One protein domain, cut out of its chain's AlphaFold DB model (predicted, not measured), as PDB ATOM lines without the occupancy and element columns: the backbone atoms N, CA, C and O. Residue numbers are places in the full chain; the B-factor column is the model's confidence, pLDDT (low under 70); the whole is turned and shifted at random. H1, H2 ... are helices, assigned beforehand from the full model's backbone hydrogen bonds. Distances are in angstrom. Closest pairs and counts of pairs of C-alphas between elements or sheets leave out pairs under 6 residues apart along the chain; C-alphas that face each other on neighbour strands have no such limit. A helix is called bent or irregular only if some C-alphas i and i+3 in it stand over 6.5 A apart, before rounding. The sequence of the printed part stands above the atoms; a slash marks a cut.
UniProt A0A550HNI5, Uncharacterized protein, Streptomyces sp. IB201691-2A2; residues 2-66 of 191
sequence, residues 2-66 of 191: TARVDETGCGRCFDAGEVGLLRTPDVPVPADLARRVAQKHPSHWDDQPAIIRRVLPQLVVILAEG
ATOM      1  N   THR A   2       1.346  35.176  25.570       73.94
ATOM      2  CA  THR A   2       2.382  34.450  26.320       73.94
ATOM      3  C   THR A   2       2.200  34.589  27.813       73.94
ATOM      4  O   THR A   2       1.482  35.481  28.269       73.94
ATOM      5  N   ALA A   3       2.898  33.731  28.559       78.12
ATOM      6  CA  ALA A   3       3.216  34.023  29.946       78.12
ATOM      7  C   ALA A   3       3.896  35.396  30.069       78.12
ATOM      8  O   ALA A   3       4.489  35.902  29.103       78.12
ATOM      9  N   ARG A   4       3.828  35.991  31.263       83.31
ATOM     10  CA  ARG A   4       4.578  37.215  31.558       83.31
ATOM     11  C   ARG A   4       6.075  36.946  31.430       83.31
ATOM     12  O   ARG A   4       6.532  35.831  31.659       83.31
ATOM     13  N   VAL A   5       6.848  37.962  31.047       79.62
ATOM     14  CA  VAL A   5       8.302  37.821  30.827       79.62
ATOM     15  C   VAL A   5       9.046  37.347  32.086       79.62
ATOM     16  O   VAL A   5      10.066  36.659  31.989       79.62
ATOM     17  N   ASP A   6       8.500  37.679  33.252       85.31
ATOM     18  CA  ASP A   6       8.979  37.342  34.587       85.31
ATOM     19  C   ASP A   6       8.301  36.108  35.197       85.31
ATOM     20  O   ASP A   6       8.593  35.799  36.343       85.31
ATOM     21  N   GLU A   7       7.453  35.381  34.458       91.00
ATOM     22  CA  GLU A   7       6.872  34.128  34.950       91.00
ATOM     23  C   GLU A   7       7.979  33.149  35.353       91.00
ATOM     24  O   GLU A   7       8.870  32.819  34.557       91.00
ATOM     25  N   THR A   8       7.873  32.653  36.580       89.19
ATOM     26  CA  THR A   8       8.839  31.716  37.160       89.19
ATOM     27  C   THR A   8       8.287  30.304  37.325       89.19
ATOM     28  O   THR A   8       9.064  29.351  37.457       89.19
ATOM     29  N   GLY A   9       6.963  30.139  37.280       91.12
ATOM     30  CA  GLY A   9       6.289  28.928  37.723       91.12
ATOM     31  C   GLY A   9       6.557  28.631  39.205       91.12
ATOM     32  O   GLY A   9       7.139  29.416  39.946       91.12
ATOM     33  N   CYS A  10       6.205  27.433  39.670       91.75
ATOM     34  CA  CYS A  10       6.395  27.068  41.081       91.75
ATOM     35  C   CYS A  10       7.854  26.765  41.486       91.75
ATOM     36  O   CYS A  10       8.106  26.372  42.629       91.75
ATOM     37  N   GLY A  11       8.803  26.826  40.545       89.44
ATOM     38  CA  GLY A  11      10.216  26.489  40.760       89.44
ATOM     39  C   GLY A  11      10.512  25.008  41.044       89.44
ATOM     40  O   GLY A  11      11.629  24.680  41.439       89.44
ATOM     41  N   ARG A  12       9.528  24.104  40.893       92.25
ATOM     42  CA  ARG A  12       9.679  22.660  41.185       92.25
ATOM     43  C   ARG A  12       9.143  21.734  40.100       92.25
ATOM     44  O   ARG A  12       9.729  20.691  39.848       92.25
ATOM     45  N   CYS A  13       7.993  22.067  39.516       95.19
ATOM     46  CA  CYS A  13       7.280  21.180  38.594       95.19
ATOM     47  C   CYS A  13       7.677  21.351  37.129       95.19
ATOM     48  O   CYS A  13       7.295  20.507  36.322       95.19
ATOM     49  N   PHE A  14       8.379  22.436  36.803       95.25
ATOM     50  CA  PHE A  14       8.803  22.770  35.451       95.25
ATOM     51  C   PHE A  14      10.236  23.273  35.490       95.25
ATOM     52  O   PHE A  14      10.603  24.017  36.407       95.25
ATOM     53  N   ASP A  15      11.034  22.865  34.512       94.81
ATOM     54  CA  ASP A  15      12.392  23.376  34.376       94.81
ATOM     55  C   ASP A  15      12.421  24.764  33.708       94.81
ATOM     56  O   ASP A  15      11.427  25.273  33.177       94.81
ATOM     57  N   ALA A  16      13.586  25.415  33.749       93.19
ATOM     58  CA  ALA A  16      13.752  26.761  33.204       93.19
ATOM     59  C   ALA A  16      13.517  26.836  31.682       93.19
ATOM     60  O   ALA A  16      13.109  27.888  31.179       93.19
ATOM     61  N   GLY A  17      13.772  25.746  30.952       94.88
ATOM     62  CA  GLY A  17      13.526  25.641  29.517       94.88
ATOM     63  C   GLY A  17      12.034  25.557  29.213       94.88
ATOM     64  O   GLY A  17      11.542  26.306  28.371       94.88
ATOM     65  N   GLU A  18      11.296  24.734  29.952       96.31
ATOM     66  CA  GLU A  18       9.839  24.623  29.852       96.31
ATOM     67  C   GLU A  18       9.145  25.953  30.161       96.31
ATOM     68  O   GLU A  18       8.332  26.429  29.367       96.31
ATOM     69  N   VAL A  19       9.517  26.613  31.263       95.62
ATOM     70  CA  VAL A  19       9.005  27.956  31.588       95.62
ATOM     71  C   VAL A  19       9.435  28.971  30.519       95.62
ATOM     72  O   VAL A  19       8.673  29.863  30.146       95.62
ATOM     73  N   GLY A  20      10.638  28.830  29.955       94.75
ATOM     74  CA  GLY A  20      11.095  29.601  28.795       94.75
ATOM     75  C   GLY A  20      10.179  29.463  27.571       94.75
ATOM     76  O   GLY A  20       9.824  30.471  26.957       94.75
ATOM     77  N   LEU A  21       9.724  28.249  27.248       95.31
ATOM     78  CA  LEU A  21       8.788  28.003  26.142       95.31
ATOM     79  C   LEU A  21       7.428  28.678  26.372       95.31
ATOM     80  O   LEU A  21       6.854  29.247  25.440       95.31
ATOM     81  N   LEU A  22       6.927  28.668  27.611       95.56
ATOM     82  CA  LEU A  22       5.659  29.319  27.971       95.56
ATOM     83  C   LEU A  22       5.735  30.852  27.851       95.56
ATOM     84  O   LEU A  22       4.760  31.499  27.453       95.56
ATOM     85  N   ARG A  23       6.907  31.433  28.125       94.12
ATOM     86  CA  ARG A  23       7.187  32.869  27.951       94.12
ATOM     87  C   ARG A  23       7.405  33.278  26.500       94.12
ATOM     88  O   ARG A  23       7.157  34.428  26.152       94.12
ATOM     89  N   THR A  24       7.848  32.354  25.652       92.38
ATOM     90  CA  THR A  24       8.211  32.676  24.269       92.38
ATOM     91  C   THR A  24       6.968  32.701  23.371       92.38
ATOM     92  O   THR A  24       6.262  31.688  23.288       92.38
ATOM     93  N   PRO A  25       6.667  33.831  22.700       89.19
ATOM     94  CA  PRO A  25       5.549  33.922  21.765       89.19
ATOM     95  C   PRO A  25       5.822  33.113  20.504       89.19
ATOM     96  O   PRO A  25       6.970  32.906  20.130       89.19
ATOM     97  N   ASP A  26       4.746  32.660  19.863       88.19
ATOM     98  CA  ASP A  26       4.743  32.069  18.515       88.19
ATOM     99  C   ASP A  26       5.626  30.823  18.316       88.19
ATOM    100  O   ASP A  26       5.781  30.324  17.204       88.19
ATOM    101  N   VAL A  27       6.139  30.253  19.407       92.75
ATOM    102  CA  VAL A  27       6.803  28.948  19.420       92.75
ATOM    103  C   VAL A  27       5.773  27.856  19.740       92.75
ATOM    104  O   VAL A  27       4.950  28.037  20.645       92.75
ATOM    105  N   PRO A  28       5.787  26.708  19.046       92.19
ATOM    106  CA  PRO A  28       4.930  25.581  19.403       92.19
ATOM    107  C   PRO A  28       5.162  25.125  20.851       92.19
ATOM    108  O   PRO A  28       6.303  24.965  21.281       92.19
ATOM    109  N   VAL A  29       4.083  24.905  21.607       96.19
ATOM    110  CA  VAL A  29       4.168  24.280  22.938       96.19
ATOM    111  C   VAL A  29       4.028  22.773  22.756       96.19
ATOM    112  O   VAL A  29       3.033  22.344  22.172       96.19
ATOM    113  N   PRO A  30       4.978  21.958  23.249       96.62
ATOM    114  CA  PRO A  30       4.853  20.506  23.211       96.62
ATOM    115  C   PRO A  30       3.563  20.024  23.888       96.62
ATOM    116  O   PRO A  30       3.180  20.550  24.933       96.62
ATOM    117  N   ALA A  31       2.922  18.995  23.328       96.06
ATOM    118  CA  ALA A  31       1.659  18.468  23.848       96.06
ATOM    119  C   ALA A  31       1.752  18.058  25.328       96.06
ATOM    120  O   ALA A  31       0.925  18.460  26.143       96.06
ATOM    121  N   ASP A  32       2.817  17.345  25.695       96.06
ATOM    122  CA  ASP A  32       3.069  16.928  27.077       96.06
ATOM    123  C   ASP A  32       3.184  18.121  28.046       96.06
ATOM    124  O   ASP A  32       2.630  18.088  29.147       96.06
ATOM    125  N   LEU A  33       3.835  19.208  27.613       97.12
ATOM    126  CA  LEU A  33       3.936  20.433  28.403       97.12
ATOM    127  C   LEU A  33       2.562  21.094  28.558       97.12
ATOM    128  O   LEU A  33       2.189  21.452  29.671       97.12
ATOM    129  N   ALA A  34       1.781  21.210  27.478       97.06
ATOM    130  CA  ALA A  34       0.431  21.771  27.536       97.06
ATOM    131  C   ALA A  34      -0.490  20.983  28.486       97.06
ATOM    132  O   ALA A  34      -1.168  21.597  29.314       97.06
ATOM    133  N   ARG A  35      -0.458  19.643  28.420       96.12
ATOM    134  CA  ARG A  35      -1.205  18.755  29.326       96.12
ATOM    135  C   ARG A  35      -0.810  19.011  30.777       96.12
ATOM    136  O   ARG A  35      -1.654  19.383  31.590       96.12
ATOM    137  N   ARG A  36       0.483  18.881  31.098       96.62
ATOM    138  CA  ARG A  36       0.979  19.072  32.471       96.62
ATOM    139  C   ARG A  36       0.664  20.460  33.007       96.62
ATOM    140  O   ARG A  36       0.331  20.577  34.181       96.62
ATOM    141  N   VAL A  37       0.760  21.494  32.170       96.44
ATOM    142  CA  VAL A  37       0.441  22.874  32.550       96.44
ATOM    143  C   VAL A  37      -1.019  23.014  32.971       96.44
ATOM    144  O   VAL A  37      -1.290  23.551  34.046       96.44
ATOM    145  N   ALA A  38      -1.946  22.506  32.156       96.38
ATOM    146  CA  ALA A  38      -3.380  22.595  32.420       96.38
ATOM    147  C   ALA A  38      -3.808  21.811  33.671       96.38
ATOM    148  O   ALA A  38      -4.717  22.233  34.377       96.38
ATOM    149  N   GLN A  39      -3.123  20.712  33.986       95.88
ATOM    150  CA  GLN A  39      -3.422  19.885  35.159       95.88
ATOM    151  C   GLN A  39      -2.914  20.478  36.488       95.88
ATOM    152  O   GLN A  39      -3.264  19.983  37.562       95.88
ATOM    153  N   LYS A  40      -2.060  21.515  36.467       96.19
ATOM    154  CA  LYS A  40      -1.540  22.112  37.708       96.19
ATOM    155  C   LYS A  40      -2.534  23.059  38.366       96.19
ATOM    156  O   LYS A  40      -3.224  23.843  37.722       96.19
ATOM    157  N   HIS A  41      -2.517  23.036  39.699       95.12
ATOM    158  CA  HIS A  41      -3.252  23.987  40.527       95.12
ATOM    159  C   HIS A  41      -2.834  25.436  40.196       95.12
ATOM    160  O   HIS A  41      -1.635  25.658  40.003       95.12
ATOM    161  N   PRO A  42      -3.750  26.428  40.209       94.00
ATOM    162  CA  PRO A  42      -3.450  27.818  39.842       94.00
ATOM    163  C   PRO A  42      -2.215  28.417  40.509       94.00
ATOM    164  O   PRO A  42      -1.451  29.119  39.864       94.00
ATOM    165  N   SER A  43      -1.982  28.075  41.779       94.25
ATOM    166  CA  SER A  43      -0.833  28.543  42.568       94.25
ATOM    167  C   SER A  43       0.536  28.080  42.052       94.25
ATOM    168  O   SER A  43       1.545  28.377  42.682       94.25
ATOM    169  N   HIS A  44       0.590  27.291  40.977       95.88
ATOM    170  CA  HIS A  44       1.844  26.940  40.312       95.88
ATOM    171  C   HIS A  44       2.341  28.025  39.357       95.88
ATOM    172  O   HIS A  44       3.445  27.881  38.842       95.88
ATOM    173  N   TRP A  45       1.530  29.052  39.107       95.50
ATOM    174  CA  TRP A  45       1.769  30.080  38.106       95.50
ATOM    175  C   TRP A  45       1.612  31.461  38.722       95.50
ATOM    176  O   TRP A  45       0.701  31.677  39.527       95.50
ATOM    177  N   ASP A  46       2.443  32.399  38.285       93.62
ATOM    178  CA  ASP A  46       2.328  33.802  38.686       93.62
ATOM    179  C   ASP A  46       1.102  34.461  38.014       93.62
ATOM    180  O   ASP A  46       0.398  35.273  38.621       93.62
ATOM    181  N   ASP A  47       0.798  34.072  36.767       93.31
ATOM    182  CA  ASP A  47      -0.412  34.460  36.023       93.31
ATOM    183  C   ASP A  47      -1.038  33.246  35.312       93.31
ATOM    184  O   ASP A  47      -0.871  33.035  34.105       93.31
ATOM    185  N   GLN A  48      -1.785  32.427  36.065       95.00
ATOM    186  CA  GLN A  48      -2.445  31.239  35.507       95.00
ATOM    187  C   GLN A  48      -3.324  31.566  34.280       95.00
ATOM    188  O   GLN A  48      -3.207  30.849  33.283       95.00
ATOM    189  N   PRO A  49      -4.179  32.611  34.268       95.06
ATOM    190  CA  PRO A  49      -4.962  32.923  33.076       95.06
ATOM    191  C   PRO A  49      -4.115  33.168  31.823       95.06
ATOM    192  O   PRO A  49      -4.491  32.732  30.733       95.06
ATOM    193  N   ALA A  50      -2.974  33.856  31.928       94.12
ATOM    194  CA  ALA A  50      -2.062  34.028  30.796       94.12
ATOM    195  C   ALA A  50      -1.442  32.694  30.344       94.12
ATOM    196  O   ALA A  50      -1.386  32.419  29.141       94.12
ATOM    197  N   ILE A  51      -1.048  31.844  31.295       95.81
ATOM    198  CA  ILE A  51      -0.470  30.518  31.034       95.81
ATOM    199  C   ILE A  51      -1.465  29.589  30.335       95.81
ATOM    200  O   ILE A  51      -1.131  28.972  29.322       95.81
ATOM    201  N   ILE A  52      -2.709  29.523  30.808       96.75
ATOM    202  CA  ILE A  52      -3.726  28.665  30.196       96.75
ATOM    203  C   ILE A  52      -4.061  29.147  28.782       96.75
ATOM    204  O   ILE A  52      -4.107  28.333  27.864       96.75
ATOM    205  N   ARG A  53      -4.170  30.464  28.543       95.50
ATOM    206  CA  ARG A  53      -4.318  31.000  27.173       95.50
ATOM    207  C   ARG A  53      -3.148  30.624  26.265       95.50
ATOM    208  O   ARG A  53      -3.357  30.383  25.078       95.50
ATOM    209  N   ARG A  54      -1.924  30.584  26.801       95.38
ATOM    210  CA  ARG A  54      -0.714  30.232  26.045       95.38
ATOM    211  C   ARG A  54      -0.732  28.781  25.560       95.38
ATOM    212  O   ARG A  54      -0.283  28.523  24.441       95.38
ATOM    213  N   VAL A  55      -1.229  27.859  26.381       96.31
ATOM    214  CA  VAL A  55      -1.284  26.427  26.044       96.31
ATOM    215  C   VAL A  55      -2.598  26.007  25.385       96.31
ATOM    216  O   VAL A  55      -2.652  24.931  24.795       96.31
ATOM    217  N   LEU A  56      -3.633  26.856  25.428       95.62
ATOM    218  CA  LEU A  56      -4.981  26.541  24.948       95.62
ATOM    219  C   LEU A  56      -5.035  25.948  23.528       95.62
ATOM    220  O   LEU A  56      -5.742  24.956  23.364       95.62
ATOM    221  N   PRO A  57      -4.313  26.467  22.510       94.81
ATOM    222  CA  PRO A  57      -4.371  25.878  21.172       94.81
ATOM    223  C   PRO A  57      -3.959  24.402  21.150       94.81
ATOM    224  O   PRO A  57      -4.609  23.592  20.499       94.81
ATOM    225  N   GLN A  58      -2.914  24.041  21.903       96.00
ATOM    226  CA  GLN A  58      -2.452  22.659  22.010       96.00
ATOM    227  C   GLN A  58      -3.366  21.834  22.927       96.00
ATOM    228  O   GLN A  58      -3.635  20.673  22.637       96.00
ATOM    229  N   LEU A  59      -3.884  22.440  24.000       95.69
ATOM    230  CA  LEU A  59      -4.822  21.802  24.925       95.69
ATOM    231  C   LEU A  59      -6.108  21.349  24.219       95.69
ATOM    232  O   LEU A  59      -6.583  20.244  24.452       95.69
ATOM    233  N   VAL A  60      -6.636  22.174  23.314       95.31
ATOM    234  CA  VAL A  60      -7.806  21.846  22.484       95.31
ATOM    235  C   VAL A  60      -7.561  20.603  21.626       95.31
ATOM    236  O   VAL A  60      -8.445  19.757  21.518       95.31
ATOM    237  N   VAL A  61      -6.365  20.468  21.043       95.25
ATOM    238  CA  VAL A  61      -5.989  19.286  20.249       95.25
ATOM    239  C   VAL A  61      -5.938  18.045  21.135       95.25
ATOM    240  O   VAL A  61      -6.587  17.055  20.818       95.25
ATOM    241  N   ILE A  62      -5.255  18.131  22.278       95.62
ATOM    242  CA  ILE A  62      -5.118  17.037  23.254       95.62
ATOM    243  C   ILE A  62      -6.495  16.522  23.707       95.62
ATOM    244  O   ILE A  62      -6.758  15.320  23.680       95.62
ATOM    245  N   LEU A  63      -7.403  17.435  24.066       94.88
ATOM    246  CA  LEU A  63      -8.769  17.092  24.473       94.88
ATOM    247  C   LEU A  63      -9.575  16.460  23.327       94.88
ATOM    248  O   LEU A  63     -10.321  15.506  23.540       94.88
ATOM    249  N   ALA A  64      -9.428  16.967  22.101       92.94
ATOM    250  CA  ALA A  64     -10.146  16.445  20.941       92.94
ATOM    251  C   ALA A  64      -9.634  15.070  20.470       92.94
ATOM    252  O   ALA A  64     -10.414  14.292  19.914       92.94
ATOM    253  N   GLU A  65      -8.345  14.781  20.661       93.12
ATOM    254  CA  GLU A  65      -7.700  13.513  20.286       93.12
ATOM    255  C   GLU A  65      -7.908  12.401  21.315       93.12
ATOM    256  O   GLU A  65      -7.763  11.226  20.982       93.12
ATOM    257  N   GLY A  66      -8.351  12.759  22.516       91.19
ATOM    258  CA  GLY A  66      -8.829  11.803  23.498       91.19
ATOM    259  C   GLY A  66      -7.843  11.464  24.605       91.19
ATOM    260  O   GLY A  66      -7.847  10.335  25.089       91.19
TER     261      GLY A  66
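This is residues 2 to 66 of the 191 residues of an uncharacterized protein of Streptomyces sp. IB201691-2A2 (UniProt A0A550HNI5). What is the shape? One long helix, H3, kinked by 62 degrees near residue 55, runs much of the length, with short H2 packed across it and short H1 to one side. How is it made up? The 65 printed residues include helices H1, H2, H3 in that order and no named strand: all helix, compact, radius of gyration of the C-alphas 10.8 A, spans 31 by 24 by 19 A.

Where is H3? Residues 48 to 65 run 23.9 A from C-alpha 48 (-2.445, 31.239, 35.507) to C-alpha 65 (-7.700, 13.513, 20.286). And the others? H2 is residues 31 to 39, 12.5 A; H1 is residues 16 to 23, 10.4 A.

What touches H3? H2 does, at a steep tilt of 59 degrees, opposite ways; the closest C-alphas, of Ala 34 and Val 55, are 5.2 A apart. H1 only just touches residues 51 to 55 alone, with 3 pairs of C-alphas within 8 A, the closest Leu 22 and Arg 54 at 6.7 A. Are the backbones helical? In H1 and H2 every O i to N i+4 pair is within hydrogen-bond range, in H3 11 of 14; H3 is irregular, C-alphas 54 and 57 being 7.5 A apart.

How large? The farthest C-alphas, of Asp 6 and Gly 66, are 33.1 A apart. Any cut or doubt? The printed part has no cut, both links are short, and no printed residue is under 70 in pLDDT.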